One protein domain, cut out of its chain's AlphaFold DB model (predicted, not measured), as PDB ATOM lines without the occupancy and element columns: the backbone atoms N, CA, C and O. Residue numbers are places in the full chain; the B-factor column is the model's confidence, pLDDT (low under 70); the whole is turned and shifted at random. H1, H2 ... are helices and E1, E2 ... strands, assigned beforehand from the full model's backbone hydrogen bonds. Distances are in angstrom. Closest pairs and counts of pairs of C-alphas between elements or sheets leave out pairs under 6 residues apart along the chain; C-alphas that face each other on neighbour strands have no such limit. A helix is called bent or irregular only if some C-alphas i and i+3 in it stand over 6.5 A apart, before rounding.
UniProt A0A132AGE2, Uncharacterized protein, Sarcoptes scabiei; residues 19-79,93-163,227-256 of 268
ATOM      1  N   GLN A  19      -3.302 -36.180 -28.613       73.94
ATOM      2  CA  GLN A  19      -4.622 -35.659 -28.278       73.94
ATOM      3  C   GLN A  19      -5.112 -34.561 -29.242       73.94
ATOM      4  O   GLN A  19      -6.323 -34.364 -29.336       73.94
ATOM      5  N   TRP A  20      -4.224 -33.859 -29.956       76.25
ATOM      6  CA  TRP A  20      -4.598 -32.839 -30.942       76.25
ATOM      7  C   TRP A  20      -5.424 -33.436 -32.076       76.25
ATOM      8  O   TRP A  20      -6.481 -32.894 -32.391       76.25
ATOM      9  N   ASP A  21      -5.000 -34.579 -32.614       70.06
ATOM     10  CA  ASP A  21      -5.672 -35.251 -33.728       70.06
ATOM     11  C   ASP A  21      -7.126 -35.617 -33.394       70.06
ATOM     12  O   ASP A  21      -7.999 -35.546 -34.253       70.06
ATOM     13  N   GLN A  22      -7.392 -35.996 -32.138       79.69
ATOM     14  CA  GLN A  22      -8.697 -36.514 -31.710       79.69
ATOM     15  C   GLN A  22      -9.608 -35.464 -31.066       79.69
ATOM     16  O   GLN A  22     -10.827 -35.596 -31.144       79.69
ATOM     17  N   ARG A  23      -9.050 -34.457 -30.380       82.25
ATOM     18  CA  ARG A  23      -9.830 -33.523 -29.544       82.25
ATOM     19  C   ARG A  23      -9.912 -32.113 -30.097       82.25
ATOM     20  O   ARG A  23     -10.798 -31.362 -29.692       82.25
ATOM     21  N   LEU A  24      -8.992 -31.725 -30.974       83.50
ATOM     22  CA  LEU A  24      -8.948 -30.368 -31.493       83.50
ATOM     23  C   LEU A  24      -9.505 -30.327 -32.906       83.50
ATOM     24  O   LEU A  24      -9.107 -31.090 -33.780       83.50
ATOM     25  N   ASN A  25     -10.407 -29.380 -33.144       85.00
ATOM     26  CA  ASN A  25     -10.796 -29.050 -34.503       85.00
ATOM     27  C   ASN A  25      -9.657 -28.287 -35.208       85.00
ATOM     28  O   ASN A  25      -8.765 -27.722 -34.567       85.00
ATOM     29  N   ALA A  26      -9.729 -28.210 -36.536       83.19
ATOM     30  CA  ALA A  26      -8.759 -27.503 -37.372       83.19
ATOM     31  C   ALA A  26      -8.462 -26.069 -36.907       83.19
ATOM     32  O   ALA A  26      -7.352 -25.568 -37.047       83.19
ATOM     33  N   ALA A  27      -9.466 -25.379 -36.364       82.38
ATOM     34  CA  ALA A  27      -9.353 -23.985 -35.972       82.38
ATOM     35  C   ALA A  27      -8.577 -23.835 -34.647       82.38
ATOM     36  O   ALA A  27      -7.728 -22.952 -34.525       82.38
ATOM     37  N   SER A  28      -8.789 -24.748 -33.697       84.38
ATOM     38  CA  SER A  28      -7.981 -24.888 -32.485       84.38
ATOM     39  C   SER A  28      -6.548 -25.304 -32.816       84.38
ATOM     40  O   SER A  28      -5.612 -24.698 -32.298       84.38
ATOM     41  N   LYS A  29      -6.358 -26.262 -33.734       85.31
ATOM     42  CA  LYS A  29      -5.024 -26.632 -34.237       85.31
ATOM     43  C   LYS A  29      -4.318 -25.428 -34.855       85.31
ATOM     44  O   LYS A  29      -3.163 -25.175 -34.541       85.31
ATOM     45  N   ALA A  30      -5.023 -24.627 -35.655       83.69
ATOM     46  CA  ALA A  30      -4.481 -23.410 -36.254       83.69
ATOM     47  C   ALA A  30      -4.036 -22.370 -35.215       83.69
ATOM     48  O   ALA A  30      -3.021 -21.696 -35.397       83.69
ATOM     49  N   LEU A  31      -4.805 -22.222 -34.131       82.75
ATOM     50  CA  LEU A  31      -4.489 -21.287 -33.056       82.75
ATOM     51  C   LEU A  31      -3.190 -21.687 -32.347       82.75
ATOM     52  O   LEU A  31      -2.324 -20.834 -32.135       82.75
ATOM     53  N   LEU A  32      -3.058 -22.976 -32.025       82.88
ATOM     54  CA  LEU A  32      -1.932 -23.523 -31.270       82.88
ATOM     55  C   LEU A  32      -0.685 -23.755 -32.126       82.88
ATOM     56  O   LEU A  32       0.429 -23.623 -31.630       82.88
ATOM     57  N   ALA A  33      -0.848 -24.088 -33.406       81.00
ATOM     58  CA  ALA A  33       0.265 -24.303 -34.313       81.00
ATOM     59  C   ALA A  33       1.033 -22.989 -34.526       81.00
ATOM     60  O   ALA A  33       0.423 -21.980 -34.893       81.00
ATOM     61  N   PRO A  34       2.358 -22.968 -34.322       77.31
ATOM     62  CA  PRO A  34       3.215 -21.855 -34.710       77.31
ATOM     63  C   PRO A  34       3.057 -21.514 -36.186       77.31
ATOM     64  O   PRO A  34       2.763 -20.377 -36.543       77.31
ATOM     65  N   VAL A  35       3.153 -22.520 -37.051       79.19
ATOM     66  CA  VAL A  35       3.113 -22.307 -38.492       79.19
ATOM     67  C   VAL A  35       1.863 -22.931 -39.076       79.19
ATOM     68  O   VAL A  35       1.571 -24.103 -38.862       79.19
ATOM     69  N   VAL A  36       1.130 -22.139 -39.850       84.38
ATOM     70  CA  VAL A  36      -0.042 -22.603 -40.589       84.38
ATOM     71  C   VAL A  36       0.102 -22.161 -42.027       84.38
ATOM     72  O   VAL A  36       0.203 -20.963 -42.308       84.38
ATOM     73  N   PHE A  37       0.081 -23.111 -42.952       86.44
ATOM     74  CA  PHE A  37       0.106 -22.805 -44.374       86.44
ATOM     75  C   PHE A  37      -0.874 -23.670 -45.154       86.44
ATOM     76  O   PHE A  37      -1.341 -24.715 -44.710       86.44
ATOM     77  N   TYR A  38      -1.206 -23.176 -46.332       87.38
ATOM     78  CA  TYR A  38      -2.097 -23.786 -47.290       87.38
ATOM     79  C   TYR A  38      -1.294 -24.152 -48.528       87.38
ATOM     80  O   TYR A  38      -0.609 -23.301 -49.105       87.38
ATOM     81  N   GLY A  39      -1.389 -25.411 -48.940       90.38
ATOM     82  CA  GLY A  39      -0.625 -25.930 -50.062       90.38
ATOM     83  C   GLY A  39      -1.355 -27.021 -50.828       90.38
ATOM     84  O   GLY A  39      -2.351 -27.577 -50.371       90.38
ATOM     85  N   GLN A  40      -0.854 -27.315 -52.021       93.62
ATOM     86  CA  GLN A  40      -1.312 -28.424 -52.850       93.62
ATOM     87  C   GLN A  40      -0.275 -29.539 -52.812       93.62
ATOM     88  O   GLN A  40       0.905 -29.275 -53.028       93.62
ATOM     89  N   LEU A  41      -0.695 -30.781 -52.571       94.12
ATOM     90  CA  LEU A  41       0.219 -31.916 -52.654       94.12
ATOM     91  C   LEU A  41       0.590 -32.155 -54.122       94.12
ATOM     92  O   LEU A  41      -0.281 -32.470 -54.930       94.12
ATOM     93  N   ILE A  42       1.861 -32.011 -54.481       94.81
ATOM     94  CA  ILE A  42       2.332 -32.186 -55.865       94.81
ATOM     95  C   ILE A  42       2.984 -33.547 -56.096       94.81
ATOM     96  O   ILE A  42       2.903 -34.075 -57.199       94.81
ATOM     97  N   SER A  43       3.593 -34.133 -55.066       94.19
ATOM     98  CA  SER A  43       4.253 -35.433 -55.163       94.19
ATOM     99  C   SER A  43       4.138 -36.199 -53.855       94.19
ATOM    100  O   SER A  43       4.214 -35.608 -52.777       94.19
ATOM    101  N   LEU A  44       3.955 -37.510 -53.965       93.62
ATOM    102  CA  LEU A  44       3.955 -38.456 -52.860       93.62
ATOM    103  C   LEU A  44       4.741 -39.682 -53.322       93.62
ATOM    104  O   LEU A  44       4.340 -40.342 -54.280       93.62
ATOM    105  N   ALA A  45       5.878 -39.947 -52.689       92.75
ATOM    106  CA  ALA A  45       6.793 -41.007 -53.089       92.75
ATOM    107  C   ALA A  45       7.356 -41.720 -51.864       92.75
ATOM    108  O   ALA A  45       7.629 -41.088 -50.848       92.75
ATOM    109  N   GLU A  46       7.555 -43.024 -51.975       90.56
ATOM    110  CA  GLU A  46       8.220 -43.830 -50.956       90.56
ATOM    111  C   GLU A  46       9.679 -44.056 -51.343       90.56
ATOM    112  O   GLU A  46       9.985 -44.285 -52.515       90.56
ATOM    113  N   ASP A  47      10.579 -43.945 -50.373       83.94
ATOM    114  CA  ASP A  47      11.985 -44.261 -50.564       83.94
ATOM    115  C   ASP A  47      12.299 -45.729 -50.243       83.94
ATOM    116  O   ASP A  47      11.463 -46.485 -49.752       83.94
ATOM    117  N   TYR A  48      13.539 -46.142 -50.515       78.75
ATOM    118  CA  TYR A  48      13.998 -47.510 -50.254       78.75
ATOM    119  C   TYR A  48      13.969 -47.905 -48.770       78.75
ATOM    120  O   TYR A  48      14.027 -49.090 -48.463       78.75
ATOM    121  N   GLY A  49      13.888 -46.931 -47.860       78.75
ATOM    122  CA  GLY A  49      13.768 -47.155 -46.423       78.75
ATOM    123  C   GLY A  49      12.322 -47.198 -45.930       78.75
ATOM    124  O   GLY A  49      12.118 -47.104 -44.726       78.75
ATOM    125  N   GLY A  50      11.329 -47.264 -46.829       83.06
ATOM    126  CA  GLY A  50       9.907 -47.276 -46.470       83.06
ATOM    127  C   GLY A  50       9.360 -45.914 -46.021       83.06
ATOM    128  O   GLY A  50       8.201 -45.812 -45.613       83.06
ATOM    129  N   ARG A  51      10.159 -44.839 -46.105       85.38
ATOM    130  CA  ARG A  51       9.708 -43.489 -45.751       85.38
ATOM    131  C   ARG A  51       8.921 -42.901 -46.890       85.38
ATOM    132  O   ARG A  51       9.339 -42.933 -48.043       85.38
ATOM    133  N   ILE A  52       7.835 -42.239 -46.544       89.69
ATOM    134  CA  ILE A  52       6.956 -41.607 -47.510       89.69
ATOM    135  C   ILE A  52       7.241 -40.107 -47.497       89.69
ATOM    136  O   ILE A  52       6.949 -39.408 -46.532       89.69
ATOM    137  N   GLY A  53       7.860 -39.611 -48.561       89.81
ATOM    138  CA  GLY A  53       8.081 -38.195 -48.808       89.81
ATOM    139  C   GLY A  53       6.883 -37.571 -49.519       89.81
ATOM    140  O   GLY A  53       6.535 -37.976 -50.627       89.81
ATOM    141  N   ALA A  54       6.287 -36.550 -48.914       91.31
ATOM    142  CA  ALA A  54       5.202 -35.768 -49.491       91.31
ATOM    143  C   ALA A  54       5.680 -34.338 -49.761       91.31
ATOM    144  O   ALA A  54       6.087 -33.631 -48.840       91.31
ATOM    145  N   THR A  55       5.617 -33.897 -51.014       91.19
ATOM    146  CA  THR A  55       5.993 -32.537 -51.408       91.19
ATOM    147  C   THR A  55       4.745 -31.717 -51.693       91.19
ATOM    148  O   THR A  55       3.932 -32.075 -52.547       91.19
ATOM    149  N   PHE A  56       4.619 -30.588 -51.009       91.12
ATOM    150  CA  PHE A  56       3.538 -29.628 -51.139       91.12
ATOM    151  C   PHE A  56       4.046 -28.362 -51.816       91.12
ATOM    152  O   PHE A  56       5.028 -27.766 -51.385       91.12
ATOM    153  N   ARG A  57       3.333 -27.897 -52.835       89.50
ATOM    154  CA  ARG A  57       3.466 -26.528 -53.322       89.50
ATOM    155  C   ARG A  57       2.752 -25.604 -52.344       89.50
ATOM    156  O   ARG A  57       1.532 -25.712 -52.192       89.50
ATOM    157  N   SER A  58       3.479 -24.699 -51.696       85.94
ATOM    158  CA  SER A  58       2.866 -23.665 -50.866       85.94
ATOM    159  C   SER A  58       2.093 -22.693 -51.754       85.94
ATOM    160  O   SER A  58       2.616 -22.180 -52.741       85.94
ATOM    161  N   ILE A  59       0.827 -22.468 -51.415       85.44
ATOM    162  CA  ILE A  59      -0.031 -21.476 -52.069       85.44
ATOM    163  C   ILE A  59      -0.110 -20.224 -51.199       85.44
ATOM    164  O   ILE A  59      -0.126 -19.110 -51.714       85.44
ATOM    165  N   ARG A  60      -0.216 -20.397 -49.874       82.25
ATOM    166  CA  ARG A  60      -0.355 -19.279 -48.940       82.25
ATOM    167  C   ARG A  60       0.090 -19.651 -47.532       82.25
ATOM    168  O   ARG A  60      -0.432 -20.600 -46.955       82.25
ATOM    169  N   PHE A  61       0.934 -18.828 -46.922       77.44
ATOM    170  CA  PHE A  61       1.159 -18.860 -45.477       77.44
ATOM    171  C   PHE A  61       0.038 -18.093 -44.764       77.44
ATOM    172  O   PHE A  61      -0.294 -16.967 -45.132       77.44
ATOM    173  N   ILE A  62      -0.602 -18.734 -43.786       79.06
ATOM    174  CA  ILE A  62      -1.716 -18.162 -43.017       79.06
ATOM    175  C   ILE A  62      -1.207 -17.618 -41.683       79.06
ATOM    176  O   ILE A  62      -1.580 -16.519 -41.286       79.06
ATOM    177  N   LYS A  63      -0.329 -18.371 -41.019       78.62
ATOM    178  CA  LYS A  63       0.364 -17.961 -39.801       78.62
ATOM    179  C   LYS A  63       1.851 -18.266 -39.979       78.62
ATOM    180  O   LYS A  63       2.239 -19.426 -39.864       78.62
ATOM    181  N   PRO A  64       2.669 -17.273 -40.343       66.94
ATOM    182  CA  PRO A  64       4.112 -17.403 -40.288       66.94
ATOM    183  C   PRO A  64       4.539 -17.069 -38.853       66.94
ATOM    184  O   PRO A  64       4.572 -15.900 -38.479       66.94
ATOM    185  N   ASP A  65       4.796 -18.064 -38.002       61.91
ATOM    186  CA  ASP A  65       5.473 -17.765 -36.734       61.91
ATOM    187  C   ASP A  65       6.947 -17.510 -37.024       61.91
ATOM    188  O   ASP A  65       7.727 -18.447 -37.105       61.91
ATOM    189  N   LEU A  66       7.280 -16.241 -37.263       52.12
ATOM    190  CA  LEU A  66       8.599 -15.762 -37.683       52.12
ATOM    191  C   LEU A  66       9.609 -15.718 -36.535       52.12
ATOM    192  O   LEU A  66      10.804 -15.899 -36.753       52.12
ATOM    193  N   LYS A  67       9.132 -15.566 -35.293       53.22
ATOM    194  CA  LYS A  67       9.993 -15.458 -34.107       53.22
ATOM    195  C   LYS A  67      10.710 -16.766 -33.768       53.22
ATOM    196  O   LYS A  67      11.746 -16.740 -33.118       53.22
ATOM    197  N   THR A  68      10.176 -17.907 -34.205       49.28
ATOM    198  CA  THR A  68      10.819 -19.221 -34.048       49.28
ATOM    199  C   THR A  68      11.727 -19.602 -35.219       49.28
ATOM    200  O   THR A  68      12.447 -20.597 -35.121       49.28
ATOM    201  N   ILE A  69      11.720 -18.829 -36.309       49.97
ATOM    202  CA  ILE A  69      12.479 -19.129 -37.529       49.97
ATOM    203  C   ILE A  69      13.908 -18.596 -37.451       49.97
ATOM    204  O   ILE A  69      14.844 -19.249 -37.911       49.97
ATOM    205  N   THR A  70      14.087 -17.449 -36.806       45.97
ATOM    206  CA  THR A  70      15.370 -16.766 -36.610       45.97
ATOM    207  C   THR A  70      16.202 -17.365 -35.482       45.97
ATOM    208  O   THR A  70      16.860 -16.654 -34.724       45.97
ATOM    209  N   ASN A  71      16.235 -18.695 -35.351       41.50
ATOM    210  CA  ASN A  71      17.267 -19.306 -34.521       41.50
ATOM    211  C   ASN A  71      18.613 -19.158 -35.260       41.50
ATOM    212  O   ASN A  71      18.993 -20.016 -36.062       41.50
ATOM    213  N   LYS A  72      19.281 -18.023 -35.002       43.75
ATOM    214  CA  LYS A  72      20.473 -17.429 -35.652       43.75
ATOM    215  C   LYS A  72      21.628 -18.397 -35.936       43.75
ATOM    216  O   LYS A  72      22.494 -18.149 -36.766       43.75
ATOM    217  N   ASN A  73      21.636 -19.557 -35.290       42.44
ATOM    218  CA  ASN A  73      22.737 -20.509 -35.359       42.44
ATOM    219  C   ASN A  73      22.698 -21.453 -36.575       42.44
ATOM    220  O   ASN A  73      23.661 -22.198 -36.767       42.44
ATOM    221  N   HIS A  74      21.628 -21.472 -37.387       40.91
ATOM    222  CA  HIS A  74      21.533 -22.421 -38.513       40.91
ATOM    223  C   HIS A  74      21.751 -21.834 -39.913       40.91
ATOM    224  O   HIS A  74      22.139 -22.585 -40.805       40.91
ATOM    225  N   TYR A  75      21.627 -20.517 -40.100       38.34
ATOM    226  CA  TYR A  75      21.915 -19.873 -41.391       38.34
ATOM    227  C   TYR A  75      23.403 -19.569 -41.619       38.34
ATOM    228  O   TYR A  75      23.842 -19.473 -42.765       38.34
ATOM    229  N   ARG A  76      24.222 -19.569 -40.556       38.19
ATOM    230  CA  ARG A  76      25.680 -19.359 -40.638       38.19
ATOM    231  C   ARG A  76      26.438 -20.417 -41.458       38.19
ATOM    232  O   ARG A  76      27.584 -20.193 -41.812       38.19
ATOM    233  N   TYR A  77      25.808 -21.555 -41.765       37.75
ATOM    234  CA  TYR A  77      26.389 -22.605 -42.614       37.75
ATOM    235  C   TYR A  77      26.016 -22.489 -44.102       37.75
ATOM    236  O   TYR A  77      26.556 -23.236 -44.913       37.75
ATOM    237  N   LEU A  78      25.096 -21.589 -44.470       39.62
ATOM    238  CA  LEU A  78      24.673 -21.373 -45.861       39.62
ATOM    239  C   LEU A  78      25.260 -20.094 -46.473       39.62
ATOM    240  O   LEU A  78      25.344 -20.001 -47.694       39.62
ATOM    241  N   SER A  79      25.707 -19.144 -45.646       35.59
ATOM    242  CA  SER A  79      26.472 -17.980 -46.096       35.59
ATOM    243  C   SER A  79      27.963 -18.295 -45.990       35.59
ATOM    244  O   SER A  79      28.525 -18.360 -44.897       35.59
ATOM    245  N   ASP A  93      13.920  -9.477 -41.274       50.97
ATOM    246  CA  ASP A  93      13.262  -8.817 -42.399       50.97
ATOM    247  C   ASP A  93      13.513  -9.536 -43.730       50.97
ATOM    248  O   ASP A  93      12.590  -9.675 -44.535       50.97
ATOM    249  N   ALA A  94      14.700 -10.106 -43.958       52.12
ATOM    250  CA  ALA A  94      14.979 -10.915 -45.150       52.12
ATOM    251  C   ALA A  94      14.091 -12.169 -45.233       52.12
ATOM    252  O   ALA A  94      13.564 -12.505 -46.298       52.12
ATOM    253  N   LEU A  95      13.866 -12.847 -44.107       52.88
ATOM    254  CA  LEU A  95      13.061 -14.064 -44.049       52.88
ATOM    255  C   LEU A  95      11.551 -13.761 -44.044       52.88
ATOM    256  O   LEU A  95      10.764 -14.504 -44.637       52.88
ATOM    257  N   ILE A  96      11.150 -12.626 -43.463       51.94
ATOM    258  CA  ILE A  96       9.817 -12.032 -43.631       51.94
ATOM    259  C   ILE A  96       9.579 -11.664 -45.095       51.94
ATOM    260  O   ILE A  96       8.498 -11.931 -45.602       51.94
ATOM    261  N   ASN A  97      10.563 -11.127 -45.810       52.72
ATOM    262  CA  ASN A  97      10.441 -10.829 -47.237       52.72
ATOM    263  C   ASN A  97      10.405 -12.110 -48.089       52.72
ATOM    264  O   ASN A  97       9.687 -12.173 -49.090       52.72
ATOM    265  N   LEU A  98      11.106 -13.160 -47.652       53.50
ATOM    266  CA  LEU A  98      11.124 -14.472 -48.294       53.50
ATOM    267  C   LEU A  98       9.811 -15.253 -48.095       53.50
ATOM    268  O   LEU A  98       9.318 -15.854 -49.041       53.50
ATOM    269  N   LEU A  99       9.219 -15.258 -46.894       54.69
ATOM    270  CA  LEU A  99       7.982 -16.000 -46.582       54.69
ATOM    271  C   LEU A  99       6.712 -15.147 -46.697       54.69
ATOM    272  O   LEU A  99       5.627 -15.644 -47.011       54.69
ATOM    273  N   GLY A 100       6.833 -13.860 -46.410       48.84
ATOM    274  CA  GLY A 100       5.773 -12.866 -46.358       48.84
ATOM    275  C   GLY A 100       5.636 -12.119 -47.674       48.84
ATOM    276  O   GLY A 100       5.831 -10.916 -47.716       48.84
ATOM    277  N   ALA A 101       5.274 -12.843 -48.731       49.94
ATOM    278  CA  ALA A 101       4.198 -12.554 -49.692       49.94
ATOM    279  C   ALA A 101       3.868 -11.113 -50.168       49.94
ATOM    280  O   ALA A 101       2.847 -10.956 -50.836       49.94
ATOM    281  N   LYS A 102       4.642 -10.058 -49.895       44.56
ATOM    282  CA  LYS A 102       4.304  -8.708 -50.365       44.56
ATOM    283  C   LYS A 102       4.887  -8.390 -51.733       44.56
ATOM    284  O   LYS A 102       4.216  -7.693 -52.476       44.56
ATOM    285  N   ASN A 103       6.038  -8.957 -52.102       42.62
ATOM    286  CA  ASN A 103       6.692  -8.692 -53.391       42.62
ATOM    287  C   ASN A 103       7.433  -9.917 -53.960       42.62
ATOM    288  O   ASN A 103       8.473  -9.776 -54.603       42.62
ATOM    289  N   GLN A 104       6.929 -11.139 -53.751       49.41
ATOM    290  CA  GLN A 104       7.478 -12.271 -54.497       49.41
ATOM    291  C   GLN A 104       7.157 -12.082 -55.983       49.41
ATOM    292  O   GLN A 104       6.007 -12.170 -56.413       49.41
ATOM    293  N   SER A 105       8.207 -11.799 -56.759       47.72
ATOM    294  CA  SER A 105       8.242 -11.957 -58.211       47.72
ATOM    295  C   SER A 105       7.463 -13.215 -58.609       47.72
ATOM    296  O   SER A 105       7.631 -14.260 -57.974       47.72
ATOM    297  N   LYS A 106       6.639 -13.118 -59.665       56.34
ATOM    298  CA  LYS A 106       5.699 -14.146 -60.173       56.34
ATOM    299  C   LYS A 106       6.299 -15.550 -60.408       56.34
ATOM    300  O   LYS A 106       5.560 -16.462 -60.763       56.34
ATOM    301  N   ASN A 107       7.603 -15.732 -60.205       58.25
ATOM    302  CA  ASN A 107       8.362 -16.922 -60.564       58.25
ATOM    303  C   ASN A 107       8.922 -17.727 -59.376       58.25
ATOM    304  O   ASN A 107       9.557 -18.748 -59.627       58.25
ATOM    305  N   HIS A 108       8.716 -17.314 -58.119       64.50
ATOM    306  CA  HIS A 108       9.202 -18.089 -56.967       64.50
ATOM    307  C   HIS A 108       8.116 -19.028 -56.446       64.50
ATOM    308  O   HIS A 108       7.077 -18.600 -55.946       64.50
ATOM    309  N   GLU A 109       8.359 -20.331 -56.569       75.88
ATOM    310  CA  GLU A 109       7.476 -21.365 -56.039       75.88
ATOM    311  C   GLU A 109       8.123 -22.009 -54.812       75.88
ATOM    312  O   GLU A 109       9.201 -22.599 -54.903       75.88
ATOM    313  N   ILE A 110       7.456 -21.895 -53.660       80.12
ATOM    314  CA  ILE A 110       7.907 -22.506 -52.409       80.12
ATOM    315  C   ILE A 110       7.403 -23.946 -52.348       80.12
ATOM    316  O   ILE A 110       6.191 -24.193 -52.350       80.12
ATOM    317  N   HIS A 111       8.326 -24.898 -52.245       84.25
ATOM    318  CA  HIS A 111       8.014 -26.314 -52.048       84.25
ATOM    319  C   HIS A 111       8.340 -26.741 -50.624       84.25
ATOM    320  O   HIS A 111       9.409 -26.435 -50.107       84.25
ATOM    321  N   ILE A 112       7.421 -27.478 -50.009       83.25
ATOM    322  CA  ILE A 112       7.511 -27.961 -48.634       83.25
ATOM    323  C   ILE A 112       7.490 -29.477 -48.656       83.25
ATOM    324  O   ILE A 112       6.499 -30.070 -49.074       83.25
ATOM    325  N   LYS A 113       8.574 -30.107 -48.209       86.19
ATOM    326  CA  LYS A 113       8.673 -31.568 -48.174       86.19
ATOM    327  C   LYS A 113       8.555 -32.093 -46.748       86.19
ATOM    328  O   LYS A 113       9.362 -31.739 -45.897       86.19
ATOM    329  N   LEU A 114       7.568 -32.956 -46.533       85.69
ATOM    330  CA  LEU A 114       7.327 -33.693 -45.297       85.69
ATOM    331  C   LEU A 114       7.715 -35.157 -45.483       85.69
ATOM    332  O   LEU A 114       7.594 -35.695 -46.583       85.69
ATOM    333  N   TYR A 115       8.156 -35.802 -44.408       86.00
ATOM    334  CA  TYR A 115       8.486 -37.224 -44.404       86.00
ATOM    335  C   TYR A 115       7.615 -37.947 -43.392       86.00
ATOM    336  O   TYR A 115       7.395 -37.444 -42.294       86.00
ATOM    337  N   PHE A 116       7.150 -39.132 -43.762       86.62
ATOM    338  CA  PHE A 116       6.265 -39.954 -42.956       86.62
ATOM    339  C   PHE A 116       6.790 -41.385 -42.848       86.62
ATOM    340  O   PHE A 116       7.460 -41.871 -43.758       86.62
ATOM    341  N   VAL A 117       6.461 -42.049 -41.743       86.56
ATOM    342  CA  VAL A 117       6.742 -43.468 -41.473       86.56
ATOM    343  C   VAL A 117       5.444 -44.219 -41.215       86.56
ATOM    344  O   VAL A 117       4.457 -43.642 -40.736       86.56
ATOM    345  N   ARG A 118       5.436 -45.505 -41.572       83.75
ATOM    346  CA  ARG A 118       4.245 -46.356 -41.466       83.75
ATOM    347  C   ARG A 118       4.097 -46.949 -40.076       83.75
ATOM    348  O   ARG A 118       2.965 -47.177 -39.654       83.75
ATOM    349  N   GLU A 119       5.208 -47.157 -39.374       82.94
ATOM    350  CA  GLU A 119       5.259 -47.778 -38.051       82.94
ATOM    351  C   GLU A 119       5.917 -46.841 -37.024       82.94
ATOM    352  O   GLU A 119       6.857 -46.116 -37.337       82.94
ATOM    353  N   GLN A 120       5.418 -46.821 -35.779       73.19
ATOM    354  CA  GLN A 120       5.943 -45.916 -34.731       73.19
ATOM    355  C   GLN A 120       7.376 -46.260 -34.306       73.19
ATOM    356  O   GLN A 120       8.081 -45.390 -33.805       73.19
ATOM    357  N   ASN A 121       7.795 -47.510 -34.515       71.88
ATOM    358  CA  ASN A 121       9.082 -48.023 -34.052       71.88
ATOM    359  C   ASN A 121      10.157 -48.025 -35.148       71.88
ATOM    360  O   ASN A 121      11.262 -48.503 -34.903       71.88
ATOM    361  N   GLU A 122       9.864 -47.490 -36.336       68.31
ATOM    362  CA  GLU A 122      10.859 -47.298 -37.390       68.31
ATOM    363  C   GLU A 122      11.842 -46.191 -36.964       68.31
ATOM    364  O   GLU A 122      11.689 -45.009 -37.279       68.31
ATOM    365  N   THR A 123      12.872 -46.576 -36.206       59.25
ATOM    366  CA  THR A 123      13.999 -45.717 -35.831       59.25
ATOM    367  C   THR A 123      14.938 -45.578 -37.016       59.25
ATOM    368  O   THR A 123      15.988 -46.205 -37.128       59.25
ATOM    369  N   ILE A 124      14.549 -44.736 -37.960       57.06
ATOM    370  CA  ILE A 124      15.392 -44.484 -39.119       57.06
ATOM    371  C   ILE A 124      16.482 -43.515 -38.671       57.06
ATOM    372  O   ILE A 124      16.174 -42.451 -38.138       57.06
ATOM    373  N   GLY A 125      17.750 -43.879 -38.894       58.72
ATOM    374  CA  GLY A 125      18.948 -43.051 -38.671       58.72
ATOM    375  C   GLY A 125      19.002 -41.827 -39.591       58.72
ATOM    376  O   GLY A 125      19.960 -41.611 -40.326       58.72
ATOM    377  N   SER A 126      17.924 -41.058 -39.606       59.16
ATOM    378  CA  SER A 126      17.634 -39.952 -40.492       59.16
ATOM    379  C   SER A 126      17.856 -38.648 -39.744       59.16
ATOM    380  O   SER A 126      17.392 -38.467 -38.623       59.16
ATOM    381  N   THR A 127      18.525 -37.701 -40.395       62.59
ATOM    382  CA  THR A 127      18.614 -36.308 -39.931       62.59
ATOM    383  C   THR A 127      17.277 -35.567 -40.023       62.59
ATOM    384  O   THR A 127      17.136 -34.467 -39.494       62.59
ATOM    385  N   LEU A 128      16.305 -36.162 -40.717       65.88
ATOM    386  CA  LEU A 128      14.951 -35.657 -40.906       65.88
ATOM    387  C   LEU A 128      14.013 -36.408 -39.970       65.88
ATOM    388  O   LEU A 128      14.102 -37.631 -39.909       65.88
ATOM    389  N   CYS A 129      13.119 -35.682 -39.303       73.56
ATOM    390  CA  CYS A 129      12.152 -36.219 -38.353       73.56
ATOM    391  C   CYS A 129      10.896 -36.705 -39.070       73.56
ATOM    392  O   CYS A 129      10.087 -35.867 -39.477       73.56
ATOM    393  N   PRO A 130      10.735 -38.023 -39.287       77.38
ATOM    394  CA  PRO A 130       9.562 -38.521 -39.967       77.38
ATOM    395  C   PRO A 130       8.348 -38.503 -39.037       77.38
ATOM    396  O   PRO A 130       8.453 -38.645 -37.819       77.38
ATOM    397  N   LEU A 131       7.176 -38.378 -39.645       79.50
ATOM    398  CA  LEU A 131       5.894 -38.349 -38.966       79.50
ATOM    399  C   LEU A 131       5.196 -39.692 -39.075       79.50
ATOM    400  O   LEU A 131       4.942 -40.184 -40.172       79.50
ATOM    401  N   PHE A 132       4.826 -40.270 -37.940       83.12
ATOM    402  CA  PHE A 132       3.978 -41.449 -37.963       83.12
ATOM    403  C   PHE A 132       2.576 -41.075 -38.456       83.12
ATOM    404  O   PHE A 132       1.863 -40.310 -37.806       83.12
ATOM    405  N   MET A 133       2.162 -41.644 -39.587       83.19
ATOM    406  CA  MET A 133       0.802 -41.494 -40.096       83.19
ATOM    407  C   MET A 133       0.302 -42.814 -40.675       83.19
ATOM    408  O   MET A 133       0.654 -43.213 -41.785       83.19
ATOM    409  N   LYS A 134      -0.603 -43.466 -39.939       83.19
ATOM    410  CA  LYS A 134      -1.283 -44.672 -40.419       83.19
ATOM    411  C   LYS A 134      -2.131 -44.355 -41.658       83.19
ATOM    412  O   LYS A 134      -2.865 -43.361 -41.668       83.19
ATOM    413  N   ASN A 135      -2.057 -45.232 -42.661       86.62
ATOM    414  CA  ASN A 135      -2.813 -45.169 -43.920       86.62
ATOM    415  C   ASN A 135      -2.603 -43.863 -44.707       86.62
ATOM    416  O   ASN A 135      -3.542 -43.296 -45.263       86.62
ATOM    417  N   ILE A 136      -1.368 -43.360 -44.758       86.06
ATOM    418  CA  ILE A 136      -1.058 -42.102 -45.452       86.06
ATOM    419  C   ILE A 136      -1.481 -42.093 -46.925       86.06
ATOM    420  O   ILE A 136      -1.973 -41.078 -47.411       86.06
ATOM    421  N   TRP A 137      -1.367 -43.227 -47.618       86.19
ATOM    422  CA  TRP A 137      -1.782 -43.364 -49.015       86.19
ATOM    423  C   TRP A 137      -3.282 -43.170 -49.231       86.19
ATOM    424  O   TRP A 137      -3.690 -42.808 -50.331       86.19
ATOM    425  N   ASP A 138      -4.097 -43.400 -48.204       88.75
ATOM    426  CA  ASP A 138      -5.541 -43.184 -48.273       88.75
ATOM    427  C   ASP A 138      -5.909 -41.743 -47.931       88.75
ATOM    428  O   ASP A 138      -6.889 -41.216 -48.453       88.75
ATOM    429  N   LYS A 139      -5.098 -41.098 -47.085       87.25
ATOM    430  CA  LYS A 139      -5.311 -39.730 -46.600       87.25
ATOM    431  C   LYS A 139      -4.777 -38.655 -47.542       87.25
ATOM    432  O   LYS A 139      -5.318 -37.553 -47.564       87.25
ATOM    433  N   LEU A 140      -3.708 -38.954 -48.277       91.50
ATOM    434  CA  LEU A 140      -3.028 -38.002 -49.145       91.50
ATOM    435  C   LEU A 140      -3.206 -38.365 -50.617       91.50
ATOM    436  O   LEU A 140      -2.875 -39.464 -51.066       91.50
ATOM    437  N   ARG A 141      -3.687 -37.395 -51.393       93.69
ATOM    438  CA  ARG A 141      -3.871 -37.488 -52.838       93.69
ATOM    439  C   ARG A 141      -3.196 -36.308 -53.514       93.69
ATOM    440  O   ARG A 141      -3.358 -35.148 -53.141       93.69
ATOM    441  N   THR A 142      -2.400 -36.603 -54.534       93.38
ATOM    442  CA  THR A 142      -1.768 -35.560 -55.348       93.38
ATOM    443  C   THR A 142      -2.834 -34.683 -56.000       93.38
ATOM    444  O   THR A 142      -3.897 -35.176 -56.371       93.38
ATOM    445  N   LYS A 143      -2.516 -33.407 -56.206       92.06
ATOM    446  CA  LYS A 143      -3.390 -32.336 -56.705       92.06
ATOM    447  C   LYS A 143      -4.480 -31.881 -55.732       92.06
ATOM    448  O   LYS A 143      -5.097 -30.848 -56.001       92.06
ATOM    449  N   GLU A 144      -4.680 -32.549 -54.600       93.31
ATOM    450  CA  GLU A 144      -5.550 -32.038 -53.543       93.31
ATOM    451  C   GLU A 144      -4.874 -30.938 -52.729       93.31
ATOM    452  O   GLU A 144      -3.647 -30.788 -52.711       93.31
ATOM    453  N   ARG A 145      -5.711 -30.134 -52.074       91.88
ATOM    454  CA  ARG A 145      -5.279 -28.984 -51.290       91.88
ATOM    455  C   ARG A 145      -5.490 -29.241 -49.809       91.88
ATOM    456  O   ARG A 145      -6.562 -29.670 -49.384       91.88
ATOM    457  N   TYR A 146      -4.471 -28.900 -49.043       91.56
ATOM    458  CA  TYR A 146      -4.379 -29.192 -47.627       91.56
ATOM    459  C   TYR A 146      -4.067 -27.922 -46.854       91.56
ATOM    460  O   TYR A 146      -3.373 -27.022 -47.342       91.56
ATOM    461  N   ILE A 147      -4.581 -27.866 -45.634       88.88
ATOM    462  CA  ILE A 147      -4.040 -26.989 -44.610       88.88
ATOM    463  C   ILE A 147      -3.080 -27.801 -43.751       88.88
ATOM    464  O   ILE A 147      -3.378 -28.936 -43.392       88.88
ATOM    465  N   LEU A 148      -1.910 -27.235 -43.485       88.31
ATOM    466  CA  LEU A 148      -0.855 -27.893 -42.735       88.31
ATOM    467  C   LEU A 148      -0.560 -27.097 -41.470       88.31
ATOM    468  O   LEU A 148      -0.285 -25.894 -41.528       88.31
ATOM    469  N   PHE A 149      -0.624 -27.798 -40.339       85.88
ATOM    470  CA  PHE A 149      -0.369 -27.266 -39.002       85.88
ATOM    471  C   PHE A 149       0.991 -27.739 -38.520       85.88
ATOM    472  O   PHE A 149       1.162 -28.915 -38.213       85.88
ATOM    473  N   ALA A 150       1.956 -26.832 -38.469       79.69
ATOM    474  CA  ALA A 150       3.344 -27.145 -38.193       79.69
ATOM    475  C   ALA A 150       3.783 -26.670 -36.800       79.69
ATOM    476  O   ALA A 150       3.640 -25.489 -36.475       79.69
ATOM    477  N   HIS A 151       4.332 -27.587 -35.988       69.31
ATOM    478  CA  HIS A 151       4.676 -27.319 -34.581       69.31
ATOM    479  C   HIS A 151       6.061 -26.681 -34.377       69.31
ATOM    480  O   HIS A 151       6.260 -25.918 -33.439       69.31
ATOM    481  N   ARG A 152       7.024 -26.942 -35.263       63.44
ATOM    482  CA  ARG A 152       8.347 -26.300 -35.231       63.44
ATOM    483  C   ARG A 152       8.945 -26.291 -36.627       63.44
ATOM    484  O   ARG A 152       8.887 -27.313 -37.316       63.44
ATOM    485  N   GLN A 153       9.527 -25.170 -37.043       55.41
ATOM    486  CA  GLN A 153      10.319 -25.134 -38.267       55.41
ATOM    487  C   GLN A 153      11.737 -25.606 -37.967       55.41
ATOM    488  O   GLN A 153      12.419 -25.058 -37.107       55.41
ATOM    489  N   VAL A 154      12.192 -26.604 -38.711       49.50
ATOM    490  CA  VAL A 154      13.606 -26.689 -39.057       49.50
ATOM    491  C   VAL A 154      13.633 -26.311 -40.522       49.50
ATOM    492  O   VAL A 154      13.119 -27.072 -41.336       49.50
ATOM    493  N   LEU A 155      14.086 -25.098 -40.827       50.69
ATOM    494  CA  LEU A 155      14.258 -24.663 -42.204       50.69
ATOM    495  C   LEU A 155      15.596 -25.179 -42.707       50.69
ATOM    496  O   LEU A 155      16.646 -24.810 -42.187       50.69
ATOM    497  N   PHE A 156      15.549 -25.989 -43.756       51.47
ATOM    498  CA  PHE A 156      16.671 -26.094 -44.675       51.47
ATOM    499  C   PHE A 156      16.194 -25.558 -46.014       51.47
ATOM    500  O   PHE A 156      15.409 -26.219 -46.698       51.47
ATOM    501  N   SER A 157      16.631 -24.348 -46.359       47.50
ATOM    502  CA  SER A 157      16.518 -23.865 -47.730       47.50
ATOM    503  C   SER A 157      17.656 -24.474 -48.532       47.50
ATOM    504  O   SER A 157      18.821 -24.371 -48.148       47.50
ATOM    505  N   ARG A 158      17.325 -25.110 -49.650       54.16
ATOM    506  CA  ARG A 158      18.290 -25.322 -50.724       54.16
ATOM    507  C   ARG A 158      17.727 -24.672 -51.970       54.16
ATOM    508  O   ARG A 158      16.646 -25.043 -52.432       54.16
ATOM    509  N   ASP A 159      18.476 -23.715 -52.490       47.34
ATOM    510  CA  ASP A 159      18.173 -23.118 -53.778       47.34
ATOM    511  C   ASP A 159      18.580 -24.120 -54.850       47.34
ATOM    512  O   ASP A 159      19.756 -24.468 -54.986       47.34
ATOM    513  N   TYR A 160      17.602 -24.616 -55.600       46.06
ATOM    514  CA  TYR A 160      17.877 -25.446 -56.760       46.06
ATOM    515  C   TYR A 160      17.531 -24.643 -58.005       46.06
ATOM    516  O   TYR A 160      16.366 -24.363 -58.289       46.06
ATOM    517  N   LYS A 161      18.561 -24.280 -58.772       43.56
ATOM    518  CA  LYS A 161      18.364 -23.826 -60.147       43.56
ATOM    519  C   LYS A 161      17.986 -25.043 -60.979       43.56
ATOM    520  O   LYS A 161      18.836 -25.874 -61.288       43.56
ATOM    521  N   ILE A 162      16.707 -25.160 -61.327       43.31
ATOM    522  CA  ILE A 162      16.292 -26.098 -62.366       43.31
ATOM    523  C   ILE A 162      16.617 -25.420 -63.694       43.31
ATOM    524  O   ILE A 162      15.855 -24.590 -64.185       43.31
ATOM    525  N   SER A 163      17.778 -25.741 -64.258       37.00
ATOM    526  CA  SER A 163      18.063 -25.412 -65.650       37.00
ATOM    527  C   SER A 163      17.142 -26.270 -66.509       37.00
ATOM    528  O   SER A 163      17.410 -27.448 -66.735       37.00
ATOM    529  N   GLN A 227      13.355 -20.348 -63.456       54.00
ATOM    530  CA  GLN A 227      12.444 -20.441 -62.323       54.00
ATOM    531  C   GLN A 227      13.268 -20.867 -61.108       54.00
ATOM    532  O   GLN A 227      13.802 -21.976 -61.043       54.00
ATOM    533  N   HIS A 228      13.435 -19.940 -60.170       53.84
ATOM    534  CA  HIS A 228      14.081 -20.212 -58.899       53.84
ATOM    535  C   HIS A 228      13.075 -20.945 -58.012       53.84
ATOM    536  O   HIS A 228      12.138 -20.352 -57.474       53.84
ATOM    537  N   HIS A 229      13.257 -22.257 -57.892       57.69
ATOM    538  CA  HIS A 229      12.509 -23.066 -56.943       57.69
ATOM    539  C   HIS A 229      13.265 -23.096 -55.624       57.69
ATOM    540  O   HIS A 229      14.415 -23.537 -55.555       57.69
ATOM    541  N   GLN A 230      12.594 -22.646 -54.570       59.56
ATOM    542  CA  GLN A 230      13.125 -22.742 -53.226       59.56
ATOM    543  C   GLN A 230      12.500 -23.960 -52.561       59.56
ATOM    544  O   GLN A 230      11.306 -23.979 -52.235       59.56
ATOM    545  N   LEU A 231      13.307 -25.009 -52.389       52.50
ATOM    546  CA  LEU A 231      12.891 -26.137 -51.576       52.50
ATOM    547  C   LEU A 231      13.140 -25.765 -50.126       52.50
ATOM    548  O   LEU A 231      14.282 -25.720 -49.666       52.50
ATOM    549  N   ILE A 232      12.050 -25.548 -49.411       58.75
ATOM    550  CA  ILE A 232      12.081 -25.384 -47.977       58.75
ATOM    551  C   ILE A 232      11.747 -26.751 -47.382       58.75
ATOM    552  O   ILE A 232      10.587 -27.163 -47.322       58.75
ATOM    553  N   SER A 233      12.772 -27.495 -46.958       55.12
ATOM    554  CA  SER A 233      12.522 -28.663 -46.116       55.12
ATOM    555  C   SER A 233      12.034 -28.117 -44.794       55.12
ATOM    556  O   SER A 233      12.774 -27.445 -44.083       55.12
ATOM    557  N   LEU A 234      10.757 -28.333 -44.539       53.50
ATOM    558  CA  LEU A 234      10.029 -27.691 -43.477       53.50
ATOM    559  C   LEU A 234       9.529 -28.821 -42.593       53.50
ATOM    560  O   LEU A 234       8.862 -29.729 -43.074       53.50
ATOM    561  N   VAL A 235       9.788 -28.662 -41.299       54.41
ATOM    562  CA  VAL A 235       8.927 -29.135 -40.216       54.41
ATOM    563  C   VAL A 235       9.288 -30.484 -39.597       54.41
ATOM    564  O   VAL A 235       9.479 -31.494 -40.263       54.41
ATOM    565  N   ALA A 236       9.321 -30.474 -38.266       51.50
ATOM    566  CA  ALA A 236       9.436 -31.678 -37.458       51.50
ATOM    567  C   ALA A 236       8.085 -32.349 -37.142       51.50
ATOM    568  O   ALA A 236       8.059 -33.536 -36.849       51.50
ATOM    569  N   TYR A 237       6.972 -31.608 -37.226       58.69
ATOM    570  CA  TYR A 237       5.610 -32.151 -37.239       58.69
ATOM    571  C   TYR A 237       4.629 -31.281 -38.017       58.69
ATOM    572  O   TYR A 237       4.454 -30.122 -37.641       58.69
ATOM    573  N   ALA A 238       3.992 -31.831 -39.054       65.25
ATOM    574  CA  ALA A 238       2.911 -31.200 -39.803       65.25
ATOM    575  C   ALA A 238       1.758 -32.184 -40.018       65.25
ATOM    576  O   ALA A 238       1.951 -33.248 -40.604       65.25
ATOM    577  N   GLU A 239       0.557 -31.803 -39.594       75.94
ATOM    578  CA  GLU A 239      -0.654 -32.586 -39.842       75.94
ATOM    579  C   GLU A 239      -1.411 -31.999 -41.048       75.94
ATOM    580  O   GLU A 239      -1.915 -30.875 -40.958       75.94
ATOM    581  N   PRO A 240      -1.446 -32.699 -42.196       77.50
ATOM    582  CA  PRO A 240      -2.248 -32.288 -43.338       77.50
ATOM    583  C   PRO A 240      -3.726 -32.616 -43.110       77.50
ATOM    584  O   PRO A 240      -4.099 -33.773 -42.928       77.50
ATOM    585  N   GLU A 241      -4.580 -31.605 -43.216       82.88
ATOM    586  CA  GLU A 241      -6.031 -31.779 -43.257       82.88
ATOM    587  C   GLU A 241      -6.590 -31.357 -44.615       82.88
ATOM    588  O   GLU A 241      -6.206 -30.320 -45.170       82.88
ATOM    589  N   ILE A 242      -7.517 -32.157 -45.152       83.62
ATOM    590  CA  ILE A 242      -8.206 -31.844 -46.409       83.62
ATOM    591  C   ILE A 242      -8.981 -30.544 -46.224       83.62
ATOM    592  O   ILE A 242      -9.844 -30.417 -45.348       83.62
ATOM    593  N   LEU A 243      -8.701 -29.568 -47.084       75.00
ATOM    594  CA  LEU A 243      -9.391 -28.296 -47.007       75.00
ATOM    595  C   LEU A 243     -10.781 -28.403 -47.640       75.00
ATOM    596  O   LEU A 243     -10.931 -28.345 -48.859       75.00
ATOM    597  N   ASN A 244     -11.815 -28.444 -46.805       80.19
ATOM    598  CA  ASN A 244     -13.181 -28.166 -47.239       80.19
ATOM    599  C   ASN A 244     -13.545 -26.679 -47.008       80.19
ATOM    600  O   ASN A 244     -12.852 -25.938 -46.297       80.19
ATOM    601  N   ARG A 245     -14.641 -26.214 -47.629       77.31
ATOM    602  CA  ARG A 245     -15.091 -24.809 -47.528       77.31
ATOM    603  C   ARG A 245     -15.318 -24.370 -46.074       77.31
ATOM    604  O   ARG A 245     -14.992 -23.233 -45.731       77.31
ATOM    605  N   THR A 246     -15.838 -25.259 -45.231       79.69
ATOM    606  CA  THR A 246     -16.169 -24.996 -43.824       79.69
ATOM    607  C   THR A 246     -14.909 -24.821 -42.980       79.69
ATOM    608  O   THR A 246     -14.735 -23.785 -42.338       79.69
ATOM    609  N   THR A 247     -13.976 -25.770 -43.064       76.44
ATOM    610  CA  THR A 247     -12.679 -25.757 -42.379       76.44
ATOM    611  C   THR A 247     -11.879 -24.514 -42.754       76.44
ATOM    612  O   THR A 247     -11.389 -23.795 -41.883       76.44
ATOM    613  N   GLY A 248     -11.832 -24.172 -44.045       74.94
ATOM    614  CA  GLY A 248     -11.136 -22.970 -44.506       74.94
ATOM    615  C   GLY A 248     -11.754 -21.659 -44.014       74.94
ATOM    616  O   GLY A 248     -11.035 -20.680 -43.806       74.94
ATOM    617  N   ARG A 249     -13.080 -21.590 -43.833       78.56
ATOM    618  CA  ARG A 249     -13.746 -20.417 -43.234       78.56
ATOM    619  C   ARG A 249     -13.446 -20.312 -41.740       78.56
ATOM    620  O   ARG A 249     -13.096 -19.226 -41.288       78.56
ATOM    621  N   LEU A 250     -13.521 -21.422 -41.005       77.56
ATOM    622  CA  LEU A 250     -13.253 -21.463 -39.565       77.56
ATOM    623  C   LEU A 250     -11.823 -21.034 -39.237       77.56
ATOM    624  O   LEU A 250     -11.627 -20.141 -38.415       77.56
ATOM    625  N   VAL A 251     -10.831 -21.601 -39.927       77.12
ATOM    626  CA  VAL A 251      -9.423 -21.268 -39.681       77.12
ATOM    627  C   VAL A 251      -9.146 -19.792 -39.969       77.12
ATOM    628  O   VAL A 251      -8.528 -19.114 -39.154       77.12
ATOM    629  N   ARG A 252      -9.669 -19.246 -41.075       74.75
ATOM    630  CA  ARG A 252      -9.538 -17.808 -41.376       74.75
ATOM    631  C   ARG A 252     -10.227 -16.922 -40.344       74.75
ATOM    632  O   ARG A 252      -9.679 -15.881 -39.997       74.75
ATOM    633  N   LYS A 253     -11.402 -17.325 -39.853       78.06
ATOM    634  CA  LYS A 253     -12.155 -16.574 -38.840       78.06
ATOM    635  C   LYS A 253     -11.382 -16.480 -37.525       78.06
ATOM    636  O   LYS A 253     -11.340 -15.404 -36.946       78.06
ATOM    637  N   ILE A 254     -10.762 -17.575 -37.081       73.19
ATOM    638  CA  ILE A 254      -9.977 -17.592 -35.837       73.19
ATOM    639  C   ILE A 254      -8.647 -16.858 -36.003       73.19
ATOM    640  O   ILE A 254      -8.237 -16.118 -35.113       73.19
ATOM    641  N   LEU A 255      -7.970 -17.045 -37.136       72.00
ATOM    642  CA  LEU A 255      -6.659 -16.438 -37.349       72.00
ATOM    643  C   LEU A 255      -6.728 -14.948 -37.694       72.00
ATOM    644  O   LEU A 255      -5.753 -14.238 -37.456       72.00
ATOM    645  N   CYS A 256      -7.854 -14.443 -38.202       72.00
ATOM    646  CA  CYS A 256      -7.990 -13.008 -38.380       72.00
ATOM    647  C   CYS A 256      -8.447 -12.303 -37.095       72.00
ATOM    648  O   CYS A 256      -9.641 -12.207 -36.805       72.00
TER     649      CYS A 256
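What this domain is: This is residues 19 to 79, 93 to 163 and 227 to 256 of the 268 residues of an uncharacterized protein of Sarcoptes scabiei (UniProt A0A132AGE2). One strongly twisted sheet of seven strands is bent back on itself into a folded sheet, two leaves that face each other: E5, E6, E3 and E2 face E4 and E7, with E1 as the hinge. Helices H2 and H5 lie side by side over the E1 and E4 part of this sheet, H1 lies beyond H2, and the short helices H3 and H4 only graze the sheet. The printed part has 162 residues, with five named helices and seven named strands in the order H1 H2 E1 E2 H3 E3 H4 E4 E5 E6 E7 H5. The sheet is mixed, in the order E5 E6 E3 E2 E1 E4 E7, with E6 and E3 parallel and the other neighbours antiparallel. The class is mixed, helices and strands; the whole is compact and rounded, with a radius of gyration of the C-alphas of 15.7 A and spans of 41 by 38 by 30 A.

How they stand to each other: Start at H1, residues 19 to 23, which is not on the sheet. It is close to but not clearly touching H2, residues 26 to 32; their closest C-alphas are those of Trp 20 and Lys 29, 7.0 A apart. Next comes the hairpin of E1, residues 35 to 46, and E2, residues 52 to 63; look at N 40 and O 57, 2.9 A apart. E1 bends by 88 degrees at residue 38, and E2 bends by 88 degrees at residue 60. H3, residues 93 to 99, only grazes the sheet with residues 98 to 99; C-alphas 61 and 99 are the closest of E2 and H3, at 7.5 A. E3, residues 109 to 117, is antiparallel to E2, with N 56 and O 112 at 2.7 A. Its residues 116 to 117 also pair with residues 131 to 132, parallel. H4, residues 136 to 139, only grazes the sheet. E4, residues 145 to 150, is antiparallel to E1, with N 37 and O 148 at 3.1 A. E5, residues 156 to 161, is an edge strand antiparallel to E6, residues 228 to 233; N 233 and O 156 are 2.9 A apart. E6 is parallel to E3 at 28 degrees, with N 232 and O 111 at 2.9 A. The other edge strand, E7, residues 238 to 242, is antiparallel to E4, with N 241 and O 147 at 2.9 A. Between the leaves, the closest C-alphas of E3 and E7 are those of Leu 114 and Ala 238, 7.5 A apart. H5, residues 245 to 255, touches H2 at a shallow tilt of 21 degrees, the same way; their closest C-alphas are those of Ala 27 and Val 251, at 4.6 A. H2 is on the sheet over E4, at a height over the sheet of 8.7 A. H5 is on it over E1 and E4, at a height of 9.9 A. In H1, H2, H3 and H5 every O i to N i+4 pair is within hydrogen-bond range; H4 is too short for one.

Where its parts are: Find C-alpha 19 at (-4.622, -35.659, -28.278), where H1 begins. E1 measures 25.4 A from first to last C-alpha, E2 25.7 A and E3 26.5 A; E3 starts at C-alpha 109, at (7.476, -21.365, -56.039). E4, E5 and E6 measure 15.8, 15.7 and 15.4 A, and E7 12.9 A. H5 measures 15.6 A and ends at C-alpha 255, at (-6.659, -16.438, -37.349).

The domain as a whole: The two C-alphas farthest apart are those of Arg 23 and Ser 163, at 46.3 A. Residues 80 to 92 are not printed, and C-alphas 79 and 93 are 16.5 A apart; residues 164 to 226 are not printed, and C-alphas 163 and 227 are 8.2 A apart. The link from E3 to H4 is long, with 18 residues. The mean pLDDT of the printed part is 71.0; it is under 70 at residues 64 to 79, 93 to 108, 122 to 128, 151 to 163 and 227 to 238.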